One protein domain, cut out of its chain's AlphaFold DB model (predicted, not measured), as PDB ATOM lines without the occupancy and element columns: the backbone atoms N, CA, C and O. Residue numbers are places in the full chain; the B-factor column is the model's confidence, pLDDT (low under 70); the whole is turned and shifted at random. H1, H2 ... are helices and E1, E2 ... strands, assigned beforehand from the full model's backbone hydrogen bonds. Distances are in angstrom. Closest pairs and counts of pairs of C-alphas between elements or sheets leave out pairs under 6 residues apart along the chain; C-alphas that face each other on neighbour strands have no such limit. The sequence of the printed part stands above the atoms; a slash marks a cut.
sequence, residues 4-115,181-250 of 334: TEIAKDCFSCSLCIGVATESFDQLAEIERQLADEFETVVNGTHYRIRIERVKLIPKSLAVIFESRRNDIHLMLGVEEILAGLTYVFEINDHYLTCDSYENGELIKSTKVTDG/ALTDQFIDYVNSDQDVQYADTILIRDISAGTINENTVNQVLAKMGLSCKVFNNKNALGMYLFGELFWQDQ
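What this domain is: This is residues 4 to 115 and 181 to 250 of the 334 residues of an uncharacterized protein of Enterococcus sp. HSIEG1 (UniProt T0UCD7). Two lobes join end to end: a twisted five-stranded sheet that curls round H2, with H5 and H6 over its other face, and a long, twisted four-stranded sheet between H1 and H7. H2 follows E4 and packs on H7 at the join, while the hairpins E1-E2 and E3-E4 reach the far end. The 182 printed residues include seven named helices and nine named strands, E1 E2 H1 E3 E4 H2 H3 H4 E5 E6 E7 H5 E8 H6 E9 H7; the class is mixed, and so are both sheets, E7 E6 E5 E8 E9 and E1 E2 E4 E3. The whole is compact, radius of gyration of the C-alphas 18.5 A, but elongated, spanning 59 by 34 by 29 A.

Where its parts are: The larger sheet holds E5, residues 85 to 91, E6, 95 to 102, E7, 105 to 114 and 25.0 A long, E8, 201 to 206, and E9, 228 to 232. The other holds E1, 4 to 7, from C-alpha 4 at (86.734, 83.091, 40.291), E2, 10 to 19, 27.1 A, E3, 37 to 42, and E4, 45 to 58, 34.1 A. The helices are H1, 21 to 34, H2, 59 to 67, H3, 69 to 72, H4, 78 to 82, H5, 181 to 192, H6, 214 to 224, and H7, 236 to 248, ending at C-alpha 248 (78.233, 79.540, 28.357).

How they stand to each other: E5 E6 E7 form a meander, antiparallel hairpins in a row, with N 88 and O 99 at 2.8 A and N 98 and O 110 at 2.8 A. E8 is parallel to E5, N 89 and O 203 at 2.8 A, and to E9, N 231 and O 204 at 2.8 A; E8, H6, E9 is a strand-helix-strand unit, parallel strands joined through a helix, with a right-handed crossover. Helices on both faces give three layers: H2, closest C-alphas Ser 60 and Val 88, 6.0 A, is opposite H5 and H6, which touch at Ile 187 and Val 217, 6.7 A. H2 touches H7 about perpendicular, 83 degrees, at Glu 66 and Gly 238, 4.2 A. H4 only just touches H2, and H3 only just H7, with 3 pairs of C-alphas within 8 A each. In the second sheet E2 and E4 are parallel, N 15 and O 53 at 2.8 A; E2 bends by 50 degrees at residue 14 and E4 by 71 at 52. The hairpins E1-E2, N 4 and O 12 at 2.8 A, and E3-E4, N 40 and O 47 at 2.9 A, are antiparallel. H1 and H7 are on opposite faces, heights 8.0 A and 8.2 A. Every O i to N i+4 pair is within hydrogen-bond range in H4, H5 and H7, but 4 of 10 in H1, 2 of 5 in H2 and 5 of 7 in H6; H3 is too short, and O i to N i+3 gives 7 of 11 in H1 and 6 of 6 in H2.

The domain as a whole: The C-alphas farthest apart, Gly 44 and Lys 223, are 59.1 A apart. Residues 116 to 180 are not printed; C-alphas 115 and 181 are 12.2 A apart across the cut. Of the links printed whole, none is long. pLDDT is under 70 at residues 22 to 29, 72 to 77, 207 to 209, 233 to 235 and 248 to 250.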
ATOM      1  N   THR A   4      85.960  81.855  40.455       82.69
ATOM      2  CA  THR A   4      86.734  83.091  40.291       82.69
ATOM      3  C   THR A   4      87.013  83.715  41.649       82.69
ATOM      4  O   THR A   4      86.093  83.921  42.432       82.69
ATOM      5  N   GLU A   5      88.265  84.059  41.936       86.44
ATOM      6  CA  GLU A   5      88.582  84.909  43.086       86.44
ATOM      7  C   GLU A   5      88.137  86.347  42.788       86.44
ATOM      8  O   GLU A   5      88.555  86.938  41.791       86.44
ATOM      9  N   ILE A   6      87.263  86.899  43.630       86.88
ATOM     10  CA  ILE A   6      86.681  88.241  43.455       86.88
ATOM     11  C   ILE A   6      87.272  89.264  44.430       86.88
ATOM     12  O   ILE A   6      87.270  90.463  44.154       86.88
ATOM     13  N   ALA A   7      87.812  88.797  45.552       86.38
ATOM     14  CA  ALA A   7      88.641  89.557  46.475       86.38
ATOM     15  C   ALA A   7      89.546  88.582  47.236       86.38
ATOM     16  O   ALA A   7      89.336  87.374  47.173       86.38
ATOM     17  N   LYS A   8      90.528  89.103  47.979       89.31
ATOM     18  CA  LYS A   8      91.414  88.262  48.790       89.31
ATOM     19  C   LYS A   8      90.589  87.340  49.696       89.31
ATOM     20  O   LYS A   8      89.764  87.830  50.465       89.31
ATOM     21  N   ASP A   9      90.843  86.037  49.592       87.12
ATOM     22  CA  ASP A   9      90.168  84.972  50.344       87.12
ATOM     23  C   ASP A   9      88.638  84.899  50.094       87.12
ATOM     24  O   ASP A   9      87.898  84.273  50.855       87.12
ATOM     25  N   CYS A  10      88.150  85.514  49.009       89.25
ATOM     26  CA  CYS A  10      86.744  85.560  48.619       89.25
ATOM     27  C   CYS A  10      86.556  85.090  47.171       89.25
ATOM     28  O   CYS A  10      87.078  85.686  46.224       89.25
ATOM     29  N   PHE A  11      85.759  84.043  46.995       88.94
ATOM     30  CA  PHE A  11      85.539  83.383  45.716       88.94
ATOM     31  C   PHE A  11      84.076  83.460  45.307       88.94
ATOM     32  O   PHE A  11      83.186  83.357  46.139       88.94
ATOM     33  N   SER A  12      83.835  83.602  44.012       88.00
ATOM     34  CA  SER A  12      82.537  83.421  43.380       88.00
ATOM     35  C   SER A  12      82.557  82.154  42.532       88.00
ATOM     36  O   SER A  12      83.536  81.895  41.826       88.00
ATOM     37  N   CYS A  13      81.501  81.349  42.597       85.94
ATOM     38  CA  CYS A  13      81.392  80.133  41.811       85.94
ATOM     39  C   CYS A  13      79.972  79.852  41.318       85.94
ATOM     40  O   CYS A  13      78.982  80.381  41.819       85.94
ATOM     41  N   SER A  14      79.891  78.996  40.304       86.50
ATOM     42  CA  SER A  14      78.654  78.342  39.885       86.50
ATOM     43  C   SER A  14      78.784  76.850  40.170       86.50
ATOM     44  O   SER A  14      79.823  76.251  39.889       86.50
ATOM     45  N   LEU A  15      77.751  76.255  40.758       86.06
ATOM     46  CA  LEU A  15      77.790  74.900  41.288       86.06
ATOM     47  C   LEU A  15      76.857  73.979  40.506       86.06
ATOM     48  O   LEU A  15      75.649  74.196  40.463       86.06
ATOM     49  N   CYS A  16      77.416  72.951  39.869       86.12
ATOM     50  CA  CYS A  16      76.629  71.888  39.256       86.12
ATOM     51  C   CYS A  16      76.770  70.629  40.108       86.12
ATOM     52  O   CYS A  16      77.891  70.175  40.346       86.12
ATOM     53  N   ILE A  17      75.652  70.093  40.594       84.50
ATOM     54  CA  ILE A  17      75.643  68.918  41.470       84.50
ATOM     55  C   ILE A  17      74.781  67.842  40.827       84.50
ATOM     56  O   ILE A  17      73.639  68.085  40.444       84.50
ATOM     57  N   GLY A  18      75.316  66.629  40.745       82.81
ATOM     58  CA  GLY A  18      74.527  65.470  40.363       82.81
ATOM     59  C   GLY A  18      73.785  64.882  41.556       82.81
ATOM     60  O   GLY A  18      74.395  64.567  42.580       82.81
ATOM     61  N   VAL A  19      72.491  64.658  41.387       81.62
ATOM     62  CA  VAL A  19      71.605  64.000  42.348       81.62
ATOM     63  C   VAL A  19      71.123  62.652  41.813       81.62
ATOM     64  O   VAL A  19      71.274  62.355  40.625       81.62
ATOM     65  N   ALA A  20      70.564  61.816  42.687       76.12
ATOM     66  CA  ALA A  20      69.862  60.617  42.244       76.12
ATOM     67  C   ALA A  20      68.648  61.015  41.389       76.12
ATOM     68  O   ALA A  20      67.964  61.992  41.699       76.12
ATOM     69  N   THR A  21      68.388  60.259  40.326       70.69
ATOM     70  CA  THR A  21      67.338  60.546  39.338       70.69
ATOM     71  C   THR A  21      65.950  60.668  39.981       70.69
ATOM     72  O   THR A  21      65.193  61.577  39.663       70.69
ATOM     73  N   GLU A  22      65.660  59.834  40.980       64.81
ATOM     74  CA  GLU A  22      64.414  59.847  41.766       64.81
ATOM     75  C   GLU A  22      64.208  61.100  42.636       64.81
ATOM     76  O   GLU A  22      63.098  61.381  43.075       64.81
ATOM     77  N   SER A  23      65.268  61.870  42.901       61.03
ATOM     78  CA  SER A  23      65.205  63.088  43.719       61.03
ATOM     79  C   SER A  23      64.974  64.355  42.887       61.03
ATOM     80  O   SER A  23      64.977  65.453  43.447       61.03
ATOM     81  N   PHE A  24      64.806  64.229  41.563       61.78
ATOM     82  CA  PHE A  24      64.837  65.370  40.647       61.78
ATOM     83  C   PHE A  24      63.663  66.357  40.824       61.78
ATOM     84  O   PHE A  24      63.811  67.565  40.630       61.78
ATOM     85  N   ASP A  25      62.521  65.883  41.309       58.00
ATOM     86  CA  ASP A  25      61.299  66.692  41.407       58.00
ATOM     87  C   ASP A  25      61.322  67.691  42.579       58.00
ATOM     88  O   ASP A  25      60.533  68.635  42.619       58.00
ATOM     89  N   GLN A  26      62.242  67.522  43.538       61.09
ATOM     90  CA  GLN A  26      62.365  68.373  44.733       61.09
ATOM     91  C   GLN A  26      63.488  69.423  44.624       61.09
ATOM     92  O   GLN A  26      63.811  70.109  45.594       61.09
ATOM     93  N   LEU A  27      64.104  69.565  43.447       65.50
ATOM     94  CA  LEU A  27      65.402  70.227  43.314       65.50
ATOM     95  C   LEU A  27      65.371  71.751  43.294       65.50
ATOM     96  O   LEU A  27      66.328  72.359  43.764       65.50
ATOM     97  N   ALA A  28      64.312  72.384  42.790       67.94
ATOM     98  CA  ALA A  28      64.299  73.842  42.620       67.94
ATOM     99  C   ALA A  28      64.438  74.601  43.956       67.94
ATOM    100  O   ALA A  28      65.086  75.645  44.030       67.94
ATOM    101  N   GLU A  29      63.870  74.061  45.038       67.38
ATOM    102  CA  GLU A  29      64.008  74.652  46.373       67.38
ATOM    103  C   GLU A  29      65.410  74.415  46.962       67.38
ATOM    104  O   GLU A  29      65.957  75.301  47.617       67.38
ATOM    105  N   ILE A  30      66.034  73.270  46.667       73.25
ATOM    106  CA  ILE A  30      67.417  72.972  47.068       73.25
ATOM    107  C   ILE A  30      68.404  73.865  46.297       73.25
ATOM    108  O   ILE A  30      69.327  74.416  46.895       73.25
ATOM    109  N   GLU A  31      68.190  74.079  44.991       79.19
ATOM    110  CA  GLU A  31      68.966  75.019  44.167       79.19
ATOM    111  C   GLU A  31      68.957  76.424  44.787       79.19
ATOM    112  O   GLU A  31      70.007  77.056  44.916       79.19
ATOM    113  N   ARG A  32      67.781  76.889  45.233       73.31
ATOM    114  CA  ARG A  32      67.610  78.204  45.864       73.31
ATOM    115  C   ARG A  32      68.340  78.322  47.201       73.31
ATOM    116  O   ARG A  32      68.899  79.374  47.480       73.31
ATOM    117  N   GLN A  33      68.331  77.270  48.018       75.44
ATOM    118  CA  GLN A  33      69.019  77.260  49.315       75.44
ATOM    119  C   GLN A  33      70.546  77.234  49.179       75.44
ATOM    120  O   GLN A  33      71.250  77.731  50.051       75.44
ATOM    121  N   LEU A  34      71.061  76.653  48.095       80.38
ATOM    122  CA  LEU A  34      72.499  76.555  47.845       80.38
ATOM    123  C   LEU A  34      73.085  77.801  47.169       80.38
ATOM    124  O   LEU A  34      74.295  78.001  47.228       80.38
ATOM    125  N   ALA A  35      72.266  78.628  46.518       81.31
ATOM    126  CA  ALA A  35      72.694  79.877  45.890       81.31
ATOM    127  C   ALA A  35      72.830  81.008  46.930       81.31
ATOM    128  O   ALA A  35      72.033  81.947  46.950       81.31
ATOM    129  N   ASP A  36      73.827  80.890  47.810       83.81
ATOM    130  CA  ASP A  36      74.072  81.818  48.922       83.81
ATOM    131  C   ASP A  36      75.579  82.081  49.150       83.81
ATOM    132  O   ASP A  36      76.450  81.598  48.416       83.81
ATOM    133  N   GLU A  37      75.894  82.889  50.159       87.81
ATOM    134  CA  GLU A  37      77.244  83.157  50.648       87.81
ATOM    135  C   GLU A  37      77.588  82.253  51.840       87.81
ATOM    136  O   GLU A  37      76.882  82.194  52.844       87.81
ATOM    137  N   PHE A  38      78.722  81.567  51.738       89.56
ATOM    138  CA  PHE A  38      79.218  80.630  52.737       89.56
ATOM    139  C   PHE A  38      80.563  81.102  53.274       89.56
ATOM    140  O   PHE A  38      81.449  81.502  52.516       89.56
ATOM    141  N   GLU A  39      80.751  80.990  54.584       91.69
ATOM    142  CA  GLU A  39      82.036  81.234  55.232       91.69
ATOM    143  C   GLU A  39      82.606  79.919  55.773       91.69
ATOM    144  O   GLU A  39      81.894  79.098  56.349       91.69
ATOM    145  N   THR A  40      83.905  79.700  55.574       92.12
ATOM    146  CA  THR A  40      84.605  78.507  56.063       92.12
ATOM    147  C   THR A  40      86.034  78.833  56.480       92.12
ATOM    148  O   THR A  40      86.571  79.887  56.144       92.12
ATOM    149  N   VAL A  41      86.671  77.930  57.224       92.62
ATOM    150  CA  VAL A  41      88.064  78.070  57.658       92.62
ATOM    151  C   VAL A  41      88.855  76.851  57.207       92.62
ATOM    152  O   VAL A  41      88.566  75.731  57.622       92.62
ATOM    153  N   VAL A  42      89.892  77.065  56.395       90.50
ATOM    154  CA  VAL A  42      90.801  75.998  55.948       90.50
ATOM    155  C   VAL A  42      92.218  76.360  56.364       90.50
ATOM    156  O   VAL A  42      92.732  77.419  56.009       90.50
ATOM    157  N   ASN A  43      92.854  75.486  57.150       92.12
ATOM    158  CA  ASN A  43      94.206  75.691  57.688       92.12
ATOM    159  C   ASN A  43      94.390  77.052  58.393       92.12
ATOM    160  O   ASN A  43      95.421  77.705  58.251       92.12
ATOM    161  N   GLY A  44      93.367  77.502  59.130       92.31
ATOM    162  CA  GLY A  44      93.378  78.774  59.864       92.31
ATOM    163  C   GLY A  44      93.145  80.027  59.011       92.31
ATOM    164  O   GLY A  44      93.150  81.125  59.556       92.31
ATOM    165  N   THR A  45      92.924  79.885  57.702       92.50
ATOM    166  CA  THR A  45      92.544  80.999  56.819       92.50
ATOM    167  C   THR A  45      91.031  81.015  56.644       92.50
ATOM    168  O   THR A  45      90.439  79.978  56.342       92.50
ATOM    169  N   HIS A  46      90.417  82.180  56.858       94.06
ATOM    170  CA  HIS A  46      88.989  82.391  56.636       94.06
ATOM    171  C   HIS A  46      88.736  82.626  55.154       94.06
ATOM    172  O   HIS A  46      89.332  83.526  54.571       94.06
ATOM    173  N   TYR A  47      87.836  81.840  54.582       91.50
ATOM    174  CA  TYR A  47      87.407  81.951  53.202       91.50
ATOM    175  C   TYR A  47      85.928  82.272  53.129       91.50
ATOM    176  O   TYR A  47      85.126  81.792  53.933       91.50
ATOM    177  N   ARG A  48      85.582  83.041  52.108       92.50
ATOM    178  CA  ARG A  48      84.216  83.371  51.741       92.50
ATOM    179  C   ARG A  48      83.940  82.852  50.341       92.50
ATOM    180  O   ARG A  48      84.737  83.072  49.433       92.50
ATOM    181  N   ILE A  49      82.838  82.139  50.170       90.50
ATOM    182  CA  ILE A  49      82.453  81.518  48.906       90.50
ATOM    183  C   ILE A  49      81.034  81.965  48.590       90.50
ATOM    184  O   ILE A  49      80.095  81.619  49.296       90.50
ATOM    185  N   ARG A  50      80.883  82.728  47.518       88.81
ATOM    186  CA  ARG A  50      79.600  83.132  46.962       88.81
ATOM    187  C   ARG A  50      79.210  82.159  45.860       88.81
ATOM    188  O   ARG A  50      79.908  82.062  44.853       88.81
ATOM    189  N   ILE A  51      78.082  81.483  46.023       88.69
ATOM    190  CA  ILE A  51      77.529  80.603  44.996       88.69
ATOM    191  C   ILE A  51      76.490  81.399  44.204       88.69
ATOM    192  O   ILE A  51      75.401  81.688  44.684       88.69
ATOM    193  N   GLU A  52      76.842  81.808  42.987       84.38
ATOM    194  CA  GLU A  52      75.993  82.679  42.163       84.38
ATOM    195  C   GLU A  52      74.879  81.925  41.444       84.38
ATOM    196  O   GLU A  52      73.810  82.480  41.186       84.38
ATOM    197  N   ARG A  53      75.151  80.679  41.053       84.31
ATOM    198  CA  ARG A  53      74.239  79.838  40.277       84.31
ATOM    199  C   ARG A  53      74.387  78.403  40.737       84.31
ATOM    200  O   ARG A  53      75.509  77.930  40.902       84.31
ATOM    201  N   VAL A  54      73.268  77.708  40.890       85.00
ATOM    202  CA  VAL A  54      73.245  76.282  41.214       85.00
ATOM    203  C   VAL A  54      72.406  75.572  40.173       85.00
ATOM    204  O   VAL A  54      71.338  76.057  39.807       85.00
ATOM    205  N   LYS A  55      72.902  74.436  39.685       84.81
ATOM    206  CA  LYS A  55      72.110  73.533  38.860       84.81
ATOM    207  C   LYS A  55      72.251  72.105  39.347       84.81
ATOM    208  O   LYS A  55      73.360  71.575  39.429       84.81
ATOM    209  N   LEU A  56      71.120  71.492  39.658       84.06
ATOM    210  CA  LEU A  56      71.036  70.092  40.032       84.06
ATOM    211  C   LEU A  56      70.648  69.277  38.791       84.06
ATOM    212  O   LEU A  56      69.733  69.653  38.058       84.06
ATOM    213  N   ILE A  57      71.373  68.190  38.524       82.62
ATOM    214  CA  ILE A  57      71.143  67.301  37.371       82.62
ATOM    215  C   ILE A  57      71.128  65.836  37.806       82.62
ATOM    216  O   ILE A  57      71.742  65.509  38.822       82.62
ATOM    217  N   PRO A  58      70.504  64.914  37.058       84.31
ATOM    218  CA  PRO A  58      70.691  63.493  37.307       84.31
ATOM    219  C   PRO A  58      72.167  63.104  37.167       84.31
ATOM    220  O   PRO A  58      72.854  63.504  36.220       84.31
ATOM    221  N   LYS A  59      72.675  62.301  38.104       85.62
ATOM    222  CA  LYS A  59      74.039  61.751  38.043       85.62
ATOM    223  C   LYS A  59      74.287  60.961  36.758       85.62
ATOM    224  O   LYS A  59      75.354  61.109  36.163       85.62
ATOM    225  N   SER A  60      73.300  60.189  36.316       87.81
ATOM    226  CA  SER A  60      73.351  59.398  35.086       87.81
ATOM    227  C   SER A  60      73.426  60.274  33.827       87.81
ATOM    228  O   SER A  60      74.192  59.963  32.915       87.81
ATOM    229  N   LEU A  61      72.760  61.435  33.802       88.19
ATOM    230  CA  LEU A  61      72.871  62.400  32.700       88.19
ATOM    231  C   LEU A  61      74.310  62.920  32.543       88.19
ATOM    232  O   LEU A  61      74.827  63.010  31.430       88.19
ATOM    233  N   ALA A  62      75.002  63.198  33.653       87.38
ATOM    234  CA  ALA A  62      76.393  63.660  33.627       87.38
ATOM    235  C   ALA A  62      77.340  62.667  32.917       87.38
ATOM    236  O   ALA A  62      78.336  63.068  32.312       87.38
ATOM    237  N   VAL A  63      77.025  61.368  32.943       89.12
ATOM    238  CA  VAL A  63      77.816  60.316  32.283       89.12
ATOM    239  C   VAL A  63      77.841  60.498  30.768       89.12
ATOM    240  O   VAL A  63      78.876  60.250  30.146       89.12
ATOM    241  N   ILE A  64      76.744  60.983  30.181       89.81
ATOM    242  CA  ILE A  64      76.634  61.241  28.741       89.81
ATOM    243  C   ILE A  64      77.649  62.314  28.330       89.81
ATOM    244  O   ILE A  64      78.459  62.082  27.428       89.81
ATOM    245  N   PHE A  65      77.709  63.424  29.070       87.56
ATOM    246  CA  PHE A  65      78.679  64.500  28.838       87.56
ATOM    247  C   PHE A  65      80.124  64.022  29.003       87.56
ATOM    248  O   PHE A  65      80.979  64.316  28.168       87.56
ATOM    249  N   GLU A  66      80.412  63.222  30.031       87.00
ATOM    250  CA  GLU A  66      81.753  62.657  30.200       87.00
ATOM    251  C   GLU A  66      82.152  61.741  29.029       87.00
ATOM    252  O   GLU A  66      83.303  61.767  28.581       87.00
ATOM    253  N   SER A  67      81.203  60.969  28.494       86.56
ATOM    254  CA  SER A  67      81.437  60.073  27.357       86.56
ATOM    255  C   SER A  67      81.780  60.810  26.056       86.56
ATOM    256  O   SER A  67      82.474  60.250  25.200       86.56
ATOM    257  N   ARG A  68      81.342  62.071  25.946       83.69
ATOM    258  CA  ARG A  68      81.546  62.981  24.811       83.69
ATOM    259  C   ARG A  68      82.575  64.076  25.096       83.69
ATOM    260  O   ARG A  68      82.707  65.008  24.312       83.69
ATOM    261  N   ARG A  69      83.366  63.968  26.173       80.69
ATOM    262  CA  ARG A  69      84.315  65.017  26.612       80.69
ATOM    263  C   ARG A  69      85.255  65.552  25.526       80.69
ATOM    264  O   ARG A  69      85.593  66.727  25.541       80.69
ATOM    265  N   ASN A  70      85.698  64.698  24.601       75.12
ATOM    266  CA  ASN A  70      86.594  65.117  23.521       75.12
ATOM    267  C   ASN A  70      85.843  65.907  22.442       75.12
ATOM    268  O   ASN A  70      86.430  66.783  21.818       75.12
ATOM    269  N   ASP A  71      84.558  65.610  22.259       71.50
ATOM    270  CA  ASP A  71      83.700  66.206  21.241       71.50
ATOM    271  C   ASP A  71      83.117  67.546  21.727       71.50
ATOM    272  O   ASP A  71      82.948  68.479  20.945       71.50
ATOM    273  N   ILE A  72      82.922  67.690  23.043       66.31
ATOM    274  CA  ILE A  72      82.484  68.935  23.701       66.31
ATOM    275  C   ILE A  72      83.451  70.093  23.425       66.31
ATOM    276  O   ILE A  72      83.038  71.225  23.191       66.31
ATOM    277  N   HIS A  73      84.755  69.817  23.389       60.34
ATOM    278  CA  HIS A  73      85.764  70.825  23.055       60.34
ATOM    279  C   HIS A  73      85.886  71.097  21.544       60.34
ATOM    280  O   HIS A  73      86.594  72.025  21.155       60.34
ATOM    281  N   LEU A  74      85.210  70.307  20.702       56.00
ATOM    282  CA  LEU A  74      85.197  70.430  19.239       56.00
ATOM    283  C   LEU A  74      83.972  71.198  18.708       56.00
ATOM    284  O   LEU A  74      83.794  71.267  17.496       56.00
ATOM    285  N   MET A  75      83.199  71.843  19.593       53.09
ATOM    286  CA  MET A  75      82.005  72.645  19.277       53.09
ATOM    287  C   MET A  75      80.799  71.844  18.755       53.09
ATOM    288  O   MET A  75      80.026  72.382  17.965       53.09
ATOM    289  N   LEU A  76      80.603  70.591  19.191       56.66
ATOM    290  CA  LEU A  76      79.280  69.970  19.039       56.66
ATOM    291  C   LEU A  76      78.283  70.694  19.952       56.66
ATOM    292  O   LEU A  76      78.581  70.948  21.124       56.66
ATOM    293  N   GLY A  77      77.113  71.036  19.418       65.19
ATOM    294  CA  GLY A  77      76.026  71.603  20.216       65.19
ATOM    295  C   GLY A  77      75.531  70.601  21.266       65.19
ATOM    296  O   GLY A  77      75.691  69.389  21.106       65.19
ATOM    297  N   VAL A  78      74.896  71.086  22.339       73.50
ATOM    298  CA  VAL A  78      74.304  70.225  23.389       73.50
ATOM    299  C   VAL A  78      73.343  69.184  22.795       73.50
ATOM    300  O   VAL A  78      73.318  68.043  23.252       73.50
ATOM    301  N   GLU A  79      72.627  69.541  21.729       72.38
ATOM    302  CA  GLU A  79      71.747  68.642  20.975       72.38
ATOM    303  C   GLU A  79      72.468  67.399  20.450       72.38
ATOM    304  O   GLU A  79      71.983  66.290  20.626       72.38
ATOM    305  N   GLU A  80      73.650  67.555  19.859       77.31
ATOM    306  CA  GLU A  80      74.403  66.434  19.286       77.31
ATOM    307  C   GLU A  80      75.006  65.529  20.367       77.31
ATOM    308  O   GLU A  80      75.199  64.332  20.147       77.31
ATOM    309  N   ILE A  81      75.292  66.084  21.549       82.31
ATOM    310  CA  ILE A  81      75.763  65.318  22.710       82.31
ATOM    311  C   ILE A  81      74.649  64.422  23.250       82.31
ATOM    312  O   ILE A  81      74.925  63.296  23.670       82.31
ATOM    313  N   LEU A  82      73.418  64.937  23.260       86.88
ATOM    314  CA  LEU A  82      72.252  64.285  23.849       86.88
ATOM    315  C   LEU A  82      71.439  63.461  22.845       86.88
ATOM    316  O   LEU A  82      70.601  62.675  23.279       86.88
ATOM    317  N   ALA A  83      71.676  63.631  21.543       87.06
ATOM    318  CA  ALA A  83      70.915  62.998  20.475       87.06
ATOM    319  C   ALA A  83      70.900  61.465  20.563       87.06
ATOM    320  O   ALA A  83      71.924  60.818  20.801       87.06
ATOM    321  N   GLY A  84      69.729  60.905  20.261       90.81
ATOM    322  CA  GLY A  84      69.496  59.468  20.196       90.81
ATOM    323  C   GLY A  84      69.079  58.848  21.526       90.81
ATOM    324  O   GLY A  84      68.843  59.535  22.523       90.81
ATOM    325  N   LEU A  85      68.973  57.521  21.518       94.56
ATOM    326  CA  LEU A  85      68.593  56.703  22.661       94.56
ATOM    327  C   LEU A  85      69.844  56.225  23.408       94.56
ATOM    328  O   LEU A  85      70.606  55.385  22.923       94.56
ATOM    329  N   THR A  86      70.056  56.752  24.611       94.88
ATOM    330  CA  THR A  86      71.204  56.433  25.463       94.88
ATOM    331  C   THR A  86      70.768  55.705  26.726       94.88
ATOM    332  O   THR A  86      70.002  56.238  27.521       94.88
ATOM    333  N   TYR A  87      71.323  54.519  26.965       95.31
ATOM    334  CA  TYR A  87      71.169  53.795  28.225       95.31
ATOM    335  C   TYR A  87      72.377  54.055  29.119       95.31
ATOM    336  O   TYR A  87      73.521  53.862  28.702       95.31
ATOM    337  N   VAL A  88      72.129  54.456  30.360       93.75
ATOM    338  CA  VAL A  88      73.148  54.681  31.381       93.75
ATOM    339  C   VAL A  88      72.901  53.736  32.542       93.75
ATOM    340  O   VAL A  88      71.902  53.841  33.247       93.75
ATOM    341  N   PHE A  89      73.837  52.823  32.753       92.50
ATOM    342  CA  PHE A  89      73.848  51.932  33.899       92.50
ATOM    343  C   PHE A  89      74.785  52.481  34.965       92.50
ATOM    344  O   PHE A  89      75.945  52.758  34.665       92.50
ATOM    345  N   GLU A  90      74.317  52.627  36.199       89.44
ATOM    346  CA  GLU A  90      75.121  53.136  37.313       89.44
ATOM    347  C   GLU A  90      75.063  52.149  38.475       89.44
ATOM    348  O   GLU A  90      73.992  51.896  39.026       89.44
ATOM    349  N   ILE A  91      76.218  51.586  38.848       88.62
ATOM    350  CA  ILE A  91      76.340  50.840  40.100       88.62
ATOM    351  C   ILE A  91      76.792  51.778  41.216       88.62
ATOM    352  O   ILE A  91      77.874  52.369  41.175       88.62
ATOM    353  N   ASN A  92      75.943  51.903  42.229       84.00
ATOM    354  CA  ASN A  92      76.241  52.619  43.458       84.00
ATOM    355  C   ASN A  92      76.256  51.659  44.659       84.00
ATOM    356  O   ASN A  92      76.211  50.434  44.519       84.00
ATOM    357  N   ASP A  93      76.362  52.233  45.851       86.69
ATOM    358  CA  ASP A  93      76.438  51.495  47.111       86.69
ATOM    359  C   ASP A  93      75.236  50.569  47.330       86.69
ATOM    360  O   ASP A  93      75.394  49.465  47.848       86.69
ATOM    361  N   HIS A  94      74.046  50.985  46.897       87.56
ATOM    362  CA  HIS A  94      72.788  50.316  47.216       87.56
ATOM    363  C   HIS A  94      72.160  49.603  46.029       87.56
ATOM    364  O   HIS A  94      71.572  48.543  46.222       87.56
ATOM    365  N   TYR A  95      72.295  50.142  44.818       89.56
ATOM    366  CA  TYR A  95      71.611  49.646  43.628       89.56
ATOM    367  C   TYR A  95      72.496  49.708  42.382       89.56
ATOM    368  O   TYR A  95      73.340  50.595  42.234       89.56
ATOM    369  N   LEU A  96      72.231  48.793  41.452       91.06
ATOM    370  CA  LEU A  96      72.512  48.979  40.034       91.06
ATOM    371  C   LEU A  96      71.240  49.518  39.379       91.06
ATOM    372  O   LEU A  96      70.208  48.841  39.371       91.06
ATOM    373  N   THR A  97      71.300  50.727  38.833       91.56
ATOM    374  CA  THR A  97      70.182  51.353  38.120       91.56
ATOM    375  C   THR A  97      70.458  51.431  36.626       91.56
ATOM    376  O   THR A  97      71.606  51.385  36.183       91.56
ATOM    377  N   CYS A  98      69.387  51.535  35.847       93.31
ATOM    378  CA  CYS A  98      69.401  51.789  34.421       93.31
ATOM    379  C   CYS A  98      68.483  52.974  34.126       93.31
ATOM    380  O   CYS A  98      67.271  52.884  34.335       93.31
ATOM    381  N   ASP A  99      69.069  54.055  33.626       92.88
ATOM    382  CA  ASP A  99      68.351  55.226  33.145       92.88
ATOM    383  C   ASP A  99      68.464  55.285  31.619       92.88
ATOM    384  O   ASP A  99      69.570  55.270  31.077       92.88
ATOM    385  N   SER A 100      67.335  55.348  30.915       94.06
ATOM    386  CA  SER A 100      67.303  55.535  29.464       94.06
ATOM    387  C   SER A 100      66.889  56.959  29.121       94.06
ATOM    388  O   SER A 100      65.853  57.443  29.589       94.06
ATOM    389  N   TYR A 101      67.672  57.591  28.260       92.69
ATOM    390  CA  TYR A 101      67.467  58.945  27.780       92.69
ATOM    391  C   TYR A 101      67.198  58.940  26.281       92.69
ATOM    392  O   TYR A 101      67.956  58.319  25.544       92.69
ATOM    393  N   GLU A 102      66.186  59.666  25.822       92.75
ATOM    394  CA  GLU A 102      65.971  59.946  24.402       92.75
ATOM    395  C   GLU A 102      66.171  61.442  24.168       92.75
ATOM    396  O   GLU A 102      65.459  62.270  24.731       92.75
ATOM    397  N   ASN A 103      67.181  61.806  23.374       89.25
ATOM    398  CA  ASN A 103      67.530  63.208  23.109       89.25
ATOM    399  C   ASN A 103      67.748  64.039  24.395       89.25
ATOM    400  O   ASN A 103      67.432  65.226  24.451       89.25
ATOM    401  N   GLY A 104      68.280  63.403  25.444       84.62
ATOM    402  CA  GLY A 104      68.526  64.015  26.754       84.62
ATOM    403  C   GLY A 104      67.329  64.038  27.708       84.62
ATOM    404  O   GLY A 104      67.510  64.375  28.878       84.62
ATOM    405  N   GLU A 105      66.139  63.636  27.261       86.19
ATOM    406  CA  GLU A 105      64.966  63.466  28.118       86.19
ATOM    407  C   GLU A 105      64.992  62.084  28.775       86.19
ATOM    408  O   GLU A 105      65.167  61.074  28.099       86.19
ATOM    409  N   LEU A 106      64.826  62.027  30.097       88.81
ATOM    410  CA  LEU A 106      64.726  60.759  30.817       88.81
ATOM    411  C   LEU A 106      63.389  60.084  30.490       88.81
ATOM    412  O   LEU A 106      62.337  60.557  30.908       88.81
ATOM    413  N   ILE A 107      63.440  58.939  29.815       90.50
ATOM    414  CA  ILE A 107      62.247  58.171  29.429       90.50
ATOM    415  C   ILE A 107      61.896  57.117  30.479       90.50
ATOM    416  O   ILE A 107      60.725  56.843  30.743       90.50
ATOM    417  N   LYS A 108      62.913  56.504  31.090       90.12
ATOM    418  CA  LYS A 108      62.742  55.410  32.047       90.12
ATOM    419  C   LYS A 108      63.912  55.386  33.017       90.12
ATOM    420  O   LYS A 108      65.059  55.524  32.607       90.12
ATOM    421  N   SER A 109      63.607  55.163  34.289       90.69
ATOM    422  CA  SER A 109      64.581  54.856  35.336       90.69
ATOM    423  C   SER A 109      64.164  53.551  35.999       90.69
ATOM    424  O   SER A 109      62.989  53.352  36.313       90.69
ATOM    425  N   THR A 110      65.077  52.594  36.123       91.44
ATOM    426  CA  THR A 110      64.763  51.253  36.627       91.44
ATOM    427  C   THR A 110      65.877  50.729  37.516       91.44
ATOM    428  O   THR A 110      67.049  50.755  37.149       91.44
ATOM    429  N   LYS A 111      65.508  50.194  38.681       92.38
ATOM    430  CA  LYS A 111      66.411  49.367  39.482       92.38
ATOM    431  C   LYS A 111      66.595  48.020  38.779       92.38
ATOM    432  O   LYS A 111      65.627  47.287  38.599       92.38
ATOM    433  N   VAL A 112      67.831  47.701  38.412       92.75
ATOM    434  CA  VAL A 112      68.210  46.417  37.808       92.75
ATOM    435  C   VAL A 112      68.392  45.367  38.897       92.75
ATOM    436  O   VAL A 112      67.807  44.291  38.832       92.75
ATOM    437  N   THR A 113      69.195  45.688  39.912       93.44
ATOM    438  CA  THR A 113      69.500  44.807  41.046       93.44
ATOM    439  C   THR A 113      70.112  45.622  42.191       93.44
ATOM    440  O   THR A 113      70.156  46.857  42.133       93.44
ATOM    441  N   ASP A 114      70.532  44.955  43.257       92.81
ATOM    442  CA  ASP A 114      71.228  45.557  44.387       92.81
ATOM    443  C   ASP A 114      72.688  45.913  44.053       92.81
ATOM    444  O   ASP A 114      73.278  45.449  43.077       92.81
ATOM    445  N   GLY A 115      73.243  46.835  44.832       90.44
ATOM    446  CA  GLY A 115      74.542  47.453  44.606       90.44
ATOM    447  C   GLY A 115      75.679  46.780  45.367       90.44
ATOM    448  O   GLY A 115      75.633  45.608  45.744       90.44
ATOM    449  N   ALA A 181      78.091  36.818  38.943       92.56
ATOM    450  CA  ALA A 181      76.645  36.783  39.156       92.56
ATOM    451  C   ALA A 181      75.988  38.158  38.943       92.56
ATOM    452  O   ALA A 181      74.949  38.255  38.294       92.56
ATOM    453  N   LEU A 182      76.616  39.235  39.418       91.81
ATOM    454  CA  LEU A 182      76.144  40.599  39.179       91.81
ATOM    455  C   LEU A 182      76.220  40.991  37.692       91.81
ATOM    456  O   LEU A 182      75.305  41.622  37.162       91.81
ATOM    457  N   THR A 183      77.287  40.592  36.992       92.06
ATOM    458  CA  THR A 183      77.396  40.793  35.537       92.06
ATOM    459  C   THR A 183      76.303  40.022  34.785       92.06
ATOM    460  O   THR A 183      75.739  40.548  33.828       92.06
ATOM    461  N   ASP A 184      75.966  38.808  35.224       92.69
ATOM    462  CA  ASP A 184      74.892  38.006  34.631       92.69
ATOM    463  C   ASP A 184      73.519  38.667  34.846       92.69
ATOM    464  O   ASP A 184      72.746  38.774  33.899       92.69
ATOM    465  N   GLN A 185      73.247  39.224  36.033       92.12
ATOM    466  CA  GLN A 185      72.016  39.987  36.300       92.12
ATOM    467  C   GLN A 185      71.882  41.227  35.402       92.12
ATOM    468  O   GLN A 185      70.800  41.516  34.890       92.12
ATOM    469  N   PHE A 186      72.984  41.946  35.161       91.69
ATOM    470  CA  PHE A 186      73.019  43.036  34.181       91.69
ATOM    471  C   PHE A 186      72.657  42.531  32.774       91.69
ATOM    472  O   PHE A 186      71.864  43.151  32.064       91.69
ATOM    473  N   ILE A 187      73.248  41.406  32.359       92.44
ATOM    474  CA  ILE A 187      73.033  40.814  31.035       92.44
ATOM    475  C   ILE A 187      71.579  40.364  30.868       92.44
ATOM    476  O   ILE A 187      70.988  40.589  29.810       92.44
ATOM    477  N   ASP A 188      70.994  39.757  31.897       93.31
ATOM    478  CA  ASP A 188      69.595  39.338  31.902       93.31
ATOM    479  C   ASP A 188      68.661  40.536  31.727       93.31
ATOM    480  O   ASP A 188      67.748  40.483  30.901       93.31
ATOM    481  N   TYR A 189      68.939  41.649  32.413       92.31
ATOM    482  CA  TYR A 189      68.191  42.888  32.221       92.31
ATOM    483  C   TYR A 189      68.281  43.392  30.777       92.31
ATOM    484  O   TYR A 189      67.248  43.597  30.139       92.31
ATOM    485  N   VAL A 190      69.498  43.511  30.234       91.06
ATOM    486  CA  VAL A 190      69.747  43.942  28.845       91.06
ATOM    487  C   VAL A 190      69.009  43.070  27.829       91.06
ATOM    488  O   VAL A 190      68.475  43.588  26.855       91.06
ATOM    489  N   ASN A 191      68.956  41.755  28.043       90.69
ATOM    490  CA  ASN A 191      68.244  40.840  27.149       90.69
ATOM    491  C   ASN A 191      66.716  40.892  27.323       90.69
ATOM    492  O   ASN A 191      65.990  40.482  26.416       90.69
ATOM    493  N   SER A 192      66.229  41.323  28.487       91.12
ATOM    494  CA  SER A 192      64.797  41.394  28.793       91.12
ATOM    495  C   SER A 192      64.133  42.679  28.293       91.12
ATOM    496  O   SER A 192      62.945  42.665  27.964       91.12
ATOM    497  N   ASP A 193      64.889  43.777  28.219       89.12
ATOM    498  CA  ASP A 193      64.396  45.071  27.762       89.12
ATOM    499  C   ASP A 193      64.422  45.129  26.225       89.12
ATOM    500  O   ASP A 193      65.476  45.118  25.587       89.12
ATOM    501  N   GLN A 194      63.230  45.158  25.621       86.12
ATOM    502  CA  GLN A 194      63.059  45.095  24.167       86.12
ATOM    503  C   GLN A 194      63.582  46.337  23.442       86.12
ATOM    504  O   GLN A 194      63.847  46.256  22.240       86.12
ATOM    505  N   ASP A 195      63.738  47.454  24.149       88.88
ATOM    506  CA  ASP A 195      64.117  48.727  23.551       88.88
ATOM    507  C   ASP A 195      65.644  48.901  23.504       88.88
ATOM    508  O   ASP A 195      66.159  49.647  22.670       88.88
ATOM    509  N   VAL A 196      66.397  48.128  24.303       89.50
ATOM    510  CA  VAL A 196      67.871  48.189  24.343       89.50
ATOM    511  C   VAL A 196      68.497  47.905  22.980       89.50
ATOM    512  O   VAL A 196      69.516  48.500  22.641       89.50
ATOM    513  N   GLN A 197      67.882  47.049  22.157       88.44
ATOM    514  CA  GLN A 197      68.372  46.757  20.803       88.44
ATOM    515  C   GLN A 197      68.372  47.987  19.871       88.44
ATOM    516  O   GLN A 197      69.035  47.960  18.836       88.44
ATOM    517  N   TYR A 198      67.624  49.039  20.220       91.31
ATOM    518  CA  TYR A 198      67.554  50.301  19.486       91.31
ATOM    519  C   TYR A 198      68.452  51.389  20.086       91.31
ATOM    520  O   TYR A 198      68.442  52.514  19.595       91.31
ATOM    521  N   ALA A 199      69.220  51.083  21.137       93.62
ATOM    522  CA  ALA A 199      70.108  52.047  21.768       93.62
ATOM    523  C   ALA A 199      71.206  52.511  20.801       93.62
ATOM    524  O   ALA A 199      71.949  51.704  20.244       93.62
ATOM    525  N   ASP A 200      71.380  53.824  20.682       92.62
ATOM    526  CA  ASP A 200      72.523  54.421  19.992       92.62
ATOM    527  C   ASP A 200      73.787  54.335  20.848       92.62
ATOM    528  O   ASP A 200      74.913  54.289  20.346       92.62
ATOM    529  N   THR A 201      73.629  54.372  22.174       91.44
ATOM    530  CA  THR A 201      74.746  54.380  23.117       91.44
ATOM    531  C   THR A 201      74.389  53.650  24.409       91.44
ATOM    532  O   THR A 201      73.336  53.874  24.999       91.44
ATOM    533  N   ILE A 202      75.310  52.808  24.886       93.88
ATOM    534  CA  ILE A 202      75.234  52.173  26.205       93.88
ATOM    535  C   ILE A 202      76.451  52.605  27.022       93.88
ATOM    536  O   ILE A 202      77.602  52.372  26.642       93.88
ATOM    537  N   LEU A 203      76.205  53.242  28.160       93.25
ATOM    538  CA  LEU A 203      77.226  53.706  29.092       93.25
ATOM    539  C   LEU A 203      77.081  52.929  30.392       93.25
ATOM    540  O   LEU A 203      75.979  52.767  30.907       93.25
ATOM    541  N   ILE A 204      78.199  52.463  30.933       91.00
ATOM    542  CA  ILE A 204      78.239  51.811  32.238       91.00
ATOM    543  C   ILE A 204      79.146  52.639  33.127       91.00
ATOM    544  O   ILE A 204      80.288  52.938  32.778       91.00
ATOM    545  N   ARG A 205      78.639  53.007  34.288       86.31
ATOM    546  CA  ARG A 205      79.394  53.656  35.335       86.31
ATOM    547  C   ARG A 205      79.671  52.650  36.432       86.31
ATOM    548  O   ARG A 205      78.759  52.218  37.126       86.31
ATOM    549  N   ASP A 206      80.941  52.295  36.543       80.06
ATOM    550  CA  ASP A 206      81.440  51.242  37.412       80.06
ATOM    551  C   ASP A 206      82.497  51.785  38.382       80.06
ATOM    552  O   ASP A 206      83.135  52.817  38.157       80.06
ATOM    553  N   ILE A 207      82.715  51.092  39.489       69.69
ATOM    554  CA  ILE A 207      83.820  51.385  40.396       69.69
ATOM    555  C   ILE A 207      85.146  50.827  39.863       69.69
ATOM    556  O   ILE A 207      85.217  50.027  38.930       69.69
ATOM    557  N   SER A 208      86.252  51.275  40.460       61.78
ATOM    558  CA  SER A 208      87.602  51.022  39.937       61.78
ATOM    559  C   SER A 208      88.049  49.551  39.926       61.78
ATOM    560  O   SER A 208      89.039  49.226  39.259       61.78
ATOM    561  N   ALA A 209      87.318  48.668  40.612       59.91
ATOM    562  CA  ALA A 209      87.572  47.232  40.641       59.91
ATOM    563  C   ALA A 209      87.153  46.503  39.352       59.91
ATOM    564  O   ALA A 209      87.652  45.406  39.099       59.91
ATOM    565  N   GLY A 210      86.311  47.113  38.507       75.00
ATOM    566  CA  GLY A 210      85.703  46.420  37.370       75.00
ATOM    567  C   GLY A 210      84.650  45.420  37.840       75.00
ATOM    568  O   GLY A 210      84.739  44.239  37.506       75.00
ATOM    569  N   THR A 211      83.714  45.894  38.664       81.94
ATOM    570  CA  THR A 211      82.620  45.093  39.221       81.94
ATOM    571  C   THR A 211      81.763  44.504  38.106       81.94
ATOM    572  O   THR A 211      81.362  43.345  38.185       81.94
ATOM    573  N   ILE A 212      81.549  45.270  37.033       85.62
ATOM    574  CA  ILE A 212      80.911  44.792  35.811       85.62
ATOM    575  C   ILE A 212      81.989  44.424  34.793       85.62
ATOM    576  O   ILE A 212      82.811  45.246  34.370       85.62
ATOM    577  N   ASN A 213      81.980  43.167  34.348       85.94
ATOM    578  CA  ASN A 213      82.938  42.706  33.353       85.94
ATOM    579  C   ASN A 213      82.574  43.220  31.950       85.94
ATOM    580  O   ASN A 213      81.823  42.587  31.206       85.94
ATOM    581  N   GLU A 214      83.179  44.347  31.574       86.81
ATOM    582  CA  GLU A 214      83.036  44.995  30.262       86.81
ATOM    583  C   GLU A 214      83.177  44.033  29.076       86.81
ATOM    584  O   GLU A 214      82.422  44.125  28.112       86.81
ATOM    585  N   ASN A 215      84.134  43.100  29.128       88.62
ATOM    586  CA  ASN A 215      84.378  42.178  28.018       88.62
ATOM    587  C   ASN A 215      83.212  41.205  27.850       88.62
ATOM    588  O   ASN A 215      82.776  40.963  26.725       88.62
ATOM    589  N   THR A 216      82.703  40.660  28.956       90.38
ATOM    590  CA  THR A 216      81.546  39.759  28.941       90.38
ATOM    591  C   THR A 216      80.304  40.495  28.446       90.38
ATOM    592  O   THR A 216      79.615  40.002  27.553       90.38
ATOM    593  N   VAL A 217      80.063  41.710  28.945       91.19
ATOM    594  CA  VAL A 217      78.939  42.544  28.501       91.19
ATOM    595  C   VAL A 217      79.037  42.854  27.004       91.19
ATOM    596  O   VAL A 217      78.083  42.618  26.264       91.19
ATOM    597  N   ASN A 218      80.201  43.294  26.520       91.62
ATOM    598  CA  ASN A 218      80.403  43.602  25.103       91.62
ATOM    599  C   ASN A 218      80.249  42.377  24.190       91.62
ATOM    600  O   ASN A 218      79.769  42.515  23.068       91.62
ATOM    601  N   GLN A 219      80.592  41.168  24.647       91.12
ATOM    602  CA  GLN A 219      80.332  39.941  23.882       91.12
ATOM    603  C   GLN A 219      78.836  39.659  23.706       91.12
ATOM    604  O   GLN A 219      78.433  39.111  22.677       91.12
ATOM    605  N   VAL A 220      78.012  40.007  24.697       90.50
ATOM    606  CA  VAL A 220      76.553  39.891  24.595       90.50
ATOM    607  C   VAL A 220      75.999  40.987  23.691       90.50
ATOM    608  O   VAL A 220      75.315  40.666  22.720       90.50
ATOM    609  N   LEU A 221      76.352  42.247  23.949       91.38
ATOM    610  CA  LEU A 221      75.886  43.406  23.179       91.38
ATOM    611  C   LEU A 221      76.261  43.321  21.694       91.38
ATOM    612  O   LEU A 221      75.455  43.676  20.834       91.38
ATOM    613  N   ALA A 222      77.424  42.753  21.365       91.81
ATOM    614  CA  ALA A 222      77.851  42.563  19.981       91.81
ATOM    615  C   ALA A 222      76.878  41.699  19.158       91.81
ATOM    616  O   ALA A 222      76.794  41.867  17.942       91.81
ATOM    617  N   LYS A 223      76.098  40.808  19.794       89.00
ATOM    618  CA  LYS A 223      75.051  40.021  19.115       89.00
ATOM    619  C   LYS A 223      73.897  40.894  18.609       89.00
ATOM    620  O   LYS A 223      73.211  40.490  17.677       89.00
ATOM    621  N   MET A 224      73.714  42.071  19.207       88.00
ATOM    622  CA  MET A 224      72.743  43.099  18.819       88.00
ATOM    623  C   MET A 224      73.386  44.208  17.968       88.00
ATOM    624  O   MET A 224      72.717  45.165  17.601       88.00
ATOM    625  N   GLY A 225      74.682  44.103  17.646       87.75
ATOM    626  CA  GLY A 225      75.431  45.168  16.970       87.75
ATOM    627  C   GLY A 225      75.805  46.344  17.879       87.75
ATOM    628  O   GLY A 225      76.185  47.397  17.378       87.75
ATOM    629  N   LEU A 226      75.720  46.162  19.200       91.62
ATOM    630  CA  LEU A 226      75.946  47.197  20.205       91.62
ATOM    631  C   LEU A 226      77.287  47.010  20.921       91.62
ATOM    632  O   LEU A 226      77.904  45.943  20.892       91.62
ATOM    633  N   SER A 227      77.724  48.060  21.609       89.50
ATOM    634  CA  SER A 227      78.852  48.019  22.540       89.50
ATOM    635  C   SER A 227      78.625  49.015  23.669       89.50
ATOM    636  O   SER A 227      77.917  50.006  23.485       89.50
ATOM    637  N   CYS A 228      79.232  48.763  24.822       90.38
ATOM    638  CA  CYS A 228      79.224  49.679  25.946       90.38
ATOM    639  C   CYS A 228      80.577  50.365  26.135       90.38
ATOM    640  O   CYS A 228      81.628  49.855  25.735       90.38
ATOM    641  N   LYS A 229      80.543  51.531  26.783       87.94
ATOM    642  CA  LYS A 229      81.727  52.213  27.317       87.94
ATOM    643  C   LYS A 229      81.652  52.224  28.839       87.94
ATOM    644  O   LYS A 229      80.656  52.694  29.390       87.94
ATOM    645  N   VAL A 230      82.707  51.753  29.502       83.50
ATOM    646  CA  VAL A 230      82.792  51.757  30.968       83.50
ATOM    647  C   VAL A 230      83.568  52.973  31.470       83.50
ATOM    648  O   VAL A 230      84.696  53.240  31.053       83.50
ATOM    649  N   PHE A 231      82.966  53.698  32.407       80.75
ATOM    650  CA  PHE A 231      83.545  54.840  33.105       80.75
ATOM    651  C   PHE A 231      83.748  54.491  34.568       80.75
ATOM    652  O   PHE A 231      83.020  53.676  35.129       80.75
ATOM    653  N   ASN A 232      84.725  55.140  35.198       73.94
ATOM    654  CA  ASN A 232      84.827  55.067  36.647       73.94
ATOM    655  C   ASN A 232      83.670  55.850  37.299       73.94
ATOM    656  O   ASN A 232      83.090  56.751  36.693       73.94
ATOM    657  N   ASN A 233      83.379  55.553  38.562       64.94
ATOM    658  CA  ASN A 233      82.290  56.181  39.310       64.94
ATOM    659  C   ASN A 233      82.572  57.639  39.750       64.94
ATOM    660  O   ASN A 233      82.053  58.118  40.753       64.94
ATOM    661  N   LYS A 234      83.453  58.377  39.060       67.81
ATOM    662  CA  LYS A 234      83.703  59.793  39.373       67.81
ATOM    663  C   LYS A 234      82.878  60.672  38.441       67.81
ATOM    664  O   LYS A 234      83.274  60.937  37.316       67.81
ATOM    665  N   ASN A 235      81.738  61.163  38.920       67.00
ATOM    666  CA  ASN A 235      80.776  61.936  38.107       67.00
ATOM    667  C   ASN A 235      81.178  63.408  37.930       67.00
ATOM    668  O   ASN A 235      80.568  64.131  37.145       67.00
ATOM    669  N   ALA A 236      82.223  63.853  38.633       72.38
ATOM    670  CA  ALA A 236      82.620  65.256  38.685       72.38
ATOM    671  C   ALA A 236      82.969  65.847  37.308       72.38
ATOM    672  O   ALA A 236      82.652  67.005  37.056       72.38
ATOM    673  N   LEU A 237      83.584  65.069  36.405       81.88
ATOM    674  CA  LEU A 237      83.939  65.568  35.072       81.88
ATOM    675  C   LEU A 237      82.695  65.812  34.211       81.88
ATOM    676  O   LEU A 237      82.582  66.863  33.591       81.88
ATOM    677  N   GLY A 238      81.751  64.872  34.201       84.12
ATOM    678  CA  GLY A 238      80.488  65.025  33.481       84.12
ATOM    679  C   GLY A 238      79.675  66.232  33.952       84.12
ATOM    680  O   GLY A 238      79.219  67.025  33.134       84.12
ATOM    681  N   MET A 239      79.567  66.414  35.273       86.12
ATOM    682  CA  MET A 239      78.880  67.568  35.873       86.12
ATOM    683  C   MET A 239      79.575  68.888  35.522       86.12
ATOM    684  O   MET A 239      78.918  69.871  35.191       86.12
ATOM    685  N   TYR A 240      80.910  68.907  35.571       83.31
ATOM    686  CA  TYR A 240      81.709  70.068  35.184       83.31
ATOM    687  C   TYR A 240      81.465  70.456  33.721       83.31
ATOM    688  O   TYR A 240      81.215  71.623  33.430       83.31
ATOM    689  N   LEU A 241      81.496  69.478  32.809       83.12
ATOM    690  CA  LEU A 241      81.279  69.697  31.377       83.12
ATOM    691  C   LEU A 241      79.857  70.182  31.082       83.12
ATOM    692  O   LEU A 241      79.689  71.109  30.291       83.12
ATOM    693  N   PHE A 242      78.851  69.611  31.752       84.19
ATOM    694  CA  PHE A 242      77.480  70.113  31.681       84.19
ATOM    695  C   PHE A 242      77.403  71.578  32.131       84.19
ATOM    696  O   PHE A 242      76.852  72.407  31.416       84.19
ATOM    697  N   GLY A 243      77.977  71.907  33.294       81.44
ATOM    698  CA  GLY A 243      77.951  73.266  33.837       81.44
ATOM    699  C   GLY A 243      78.644  74.283  32.928       81.44
ATOM    700  O   GLY A 243      78.116  75.374  32.719       81.44
ATOM    701  N   GLU A 244      79.797  73.927  32.354       79.25
ATOM    702  CA  GLU A 244      80.486  74.769  31.369       79.25
ATOM    703  C   GLU A 244      79.580  75.094  30.177       79.25
ATOM    704  O   GLU A 244      79.421  76.269  29.859       79.25
ATOM    705  N   LEU A 245      78.939  74.094  29.567       78.62
ATOM    706  CA  LEU A 245      78.042  74.306  28.425       78.62
ATOM    707  C   LEU A 245      76.796  75.109  28.823       78.62
ATOM    708  O   LEU A 245      76.512  76.157  28.249       78.62
ATOM    709  N   PHE A 246      76.104  74.674  29.879       78.38
ATOM    710  CA  PHE A 246      74.856  75.279  30.344       78.38
ATOM    711  C   PHE A 246      75.000  76.771  30.682       78.38
ATOM    712  O   PHE A 246      74.086  77.562  30.447       78.38
ATOM    713  N   TRP A 247      76.143  77.184  31.241       75.94
ATOM    714  CA  TRP A 247      76.378  78.584  31.604       75.94
ATOM    715  C   TRP A 247      77.108  79.412  30.544       75.94
ATOM    716  O   TRP A 247      77.131  80.637  30.691       75.94
ATOM    717  N   GLN A 248      77.693  78.805  29.509       68.25
ATOM    718  CA  GLN A 248      78.233  79.540  28.357       68.25
ATOM    719  C   GLN A 248      77.112  80.125  27.482       68.25
ATOM    720  O   GLN A 248      77.256  81.255  27.015       68.25
ATOM    721  N   ASP A 249      75.979  79.426  27.369       56.19
ATOM    722  CA  ASP A 249      74.828  79.836  26.544       56.19
ATOM    723  C   ASP A 249      73.886  80.842  27.230       56.19
ATOM    724  O   ASP A 249      72.975  81.399  26.617       56.19
ATOM    725  N   GLN A 250      74.103  81.132  28.514       53.34
ATOM    726  CA  GLN A 250      73.323  82.129  29.245       53.34
ATOM    727  C   GLN A 250      73.877  83.539  28.969       53.34
ATOM    728  O   GLN A 250      75.076  83.769  29.184       53.34
TER     729      GLN A 250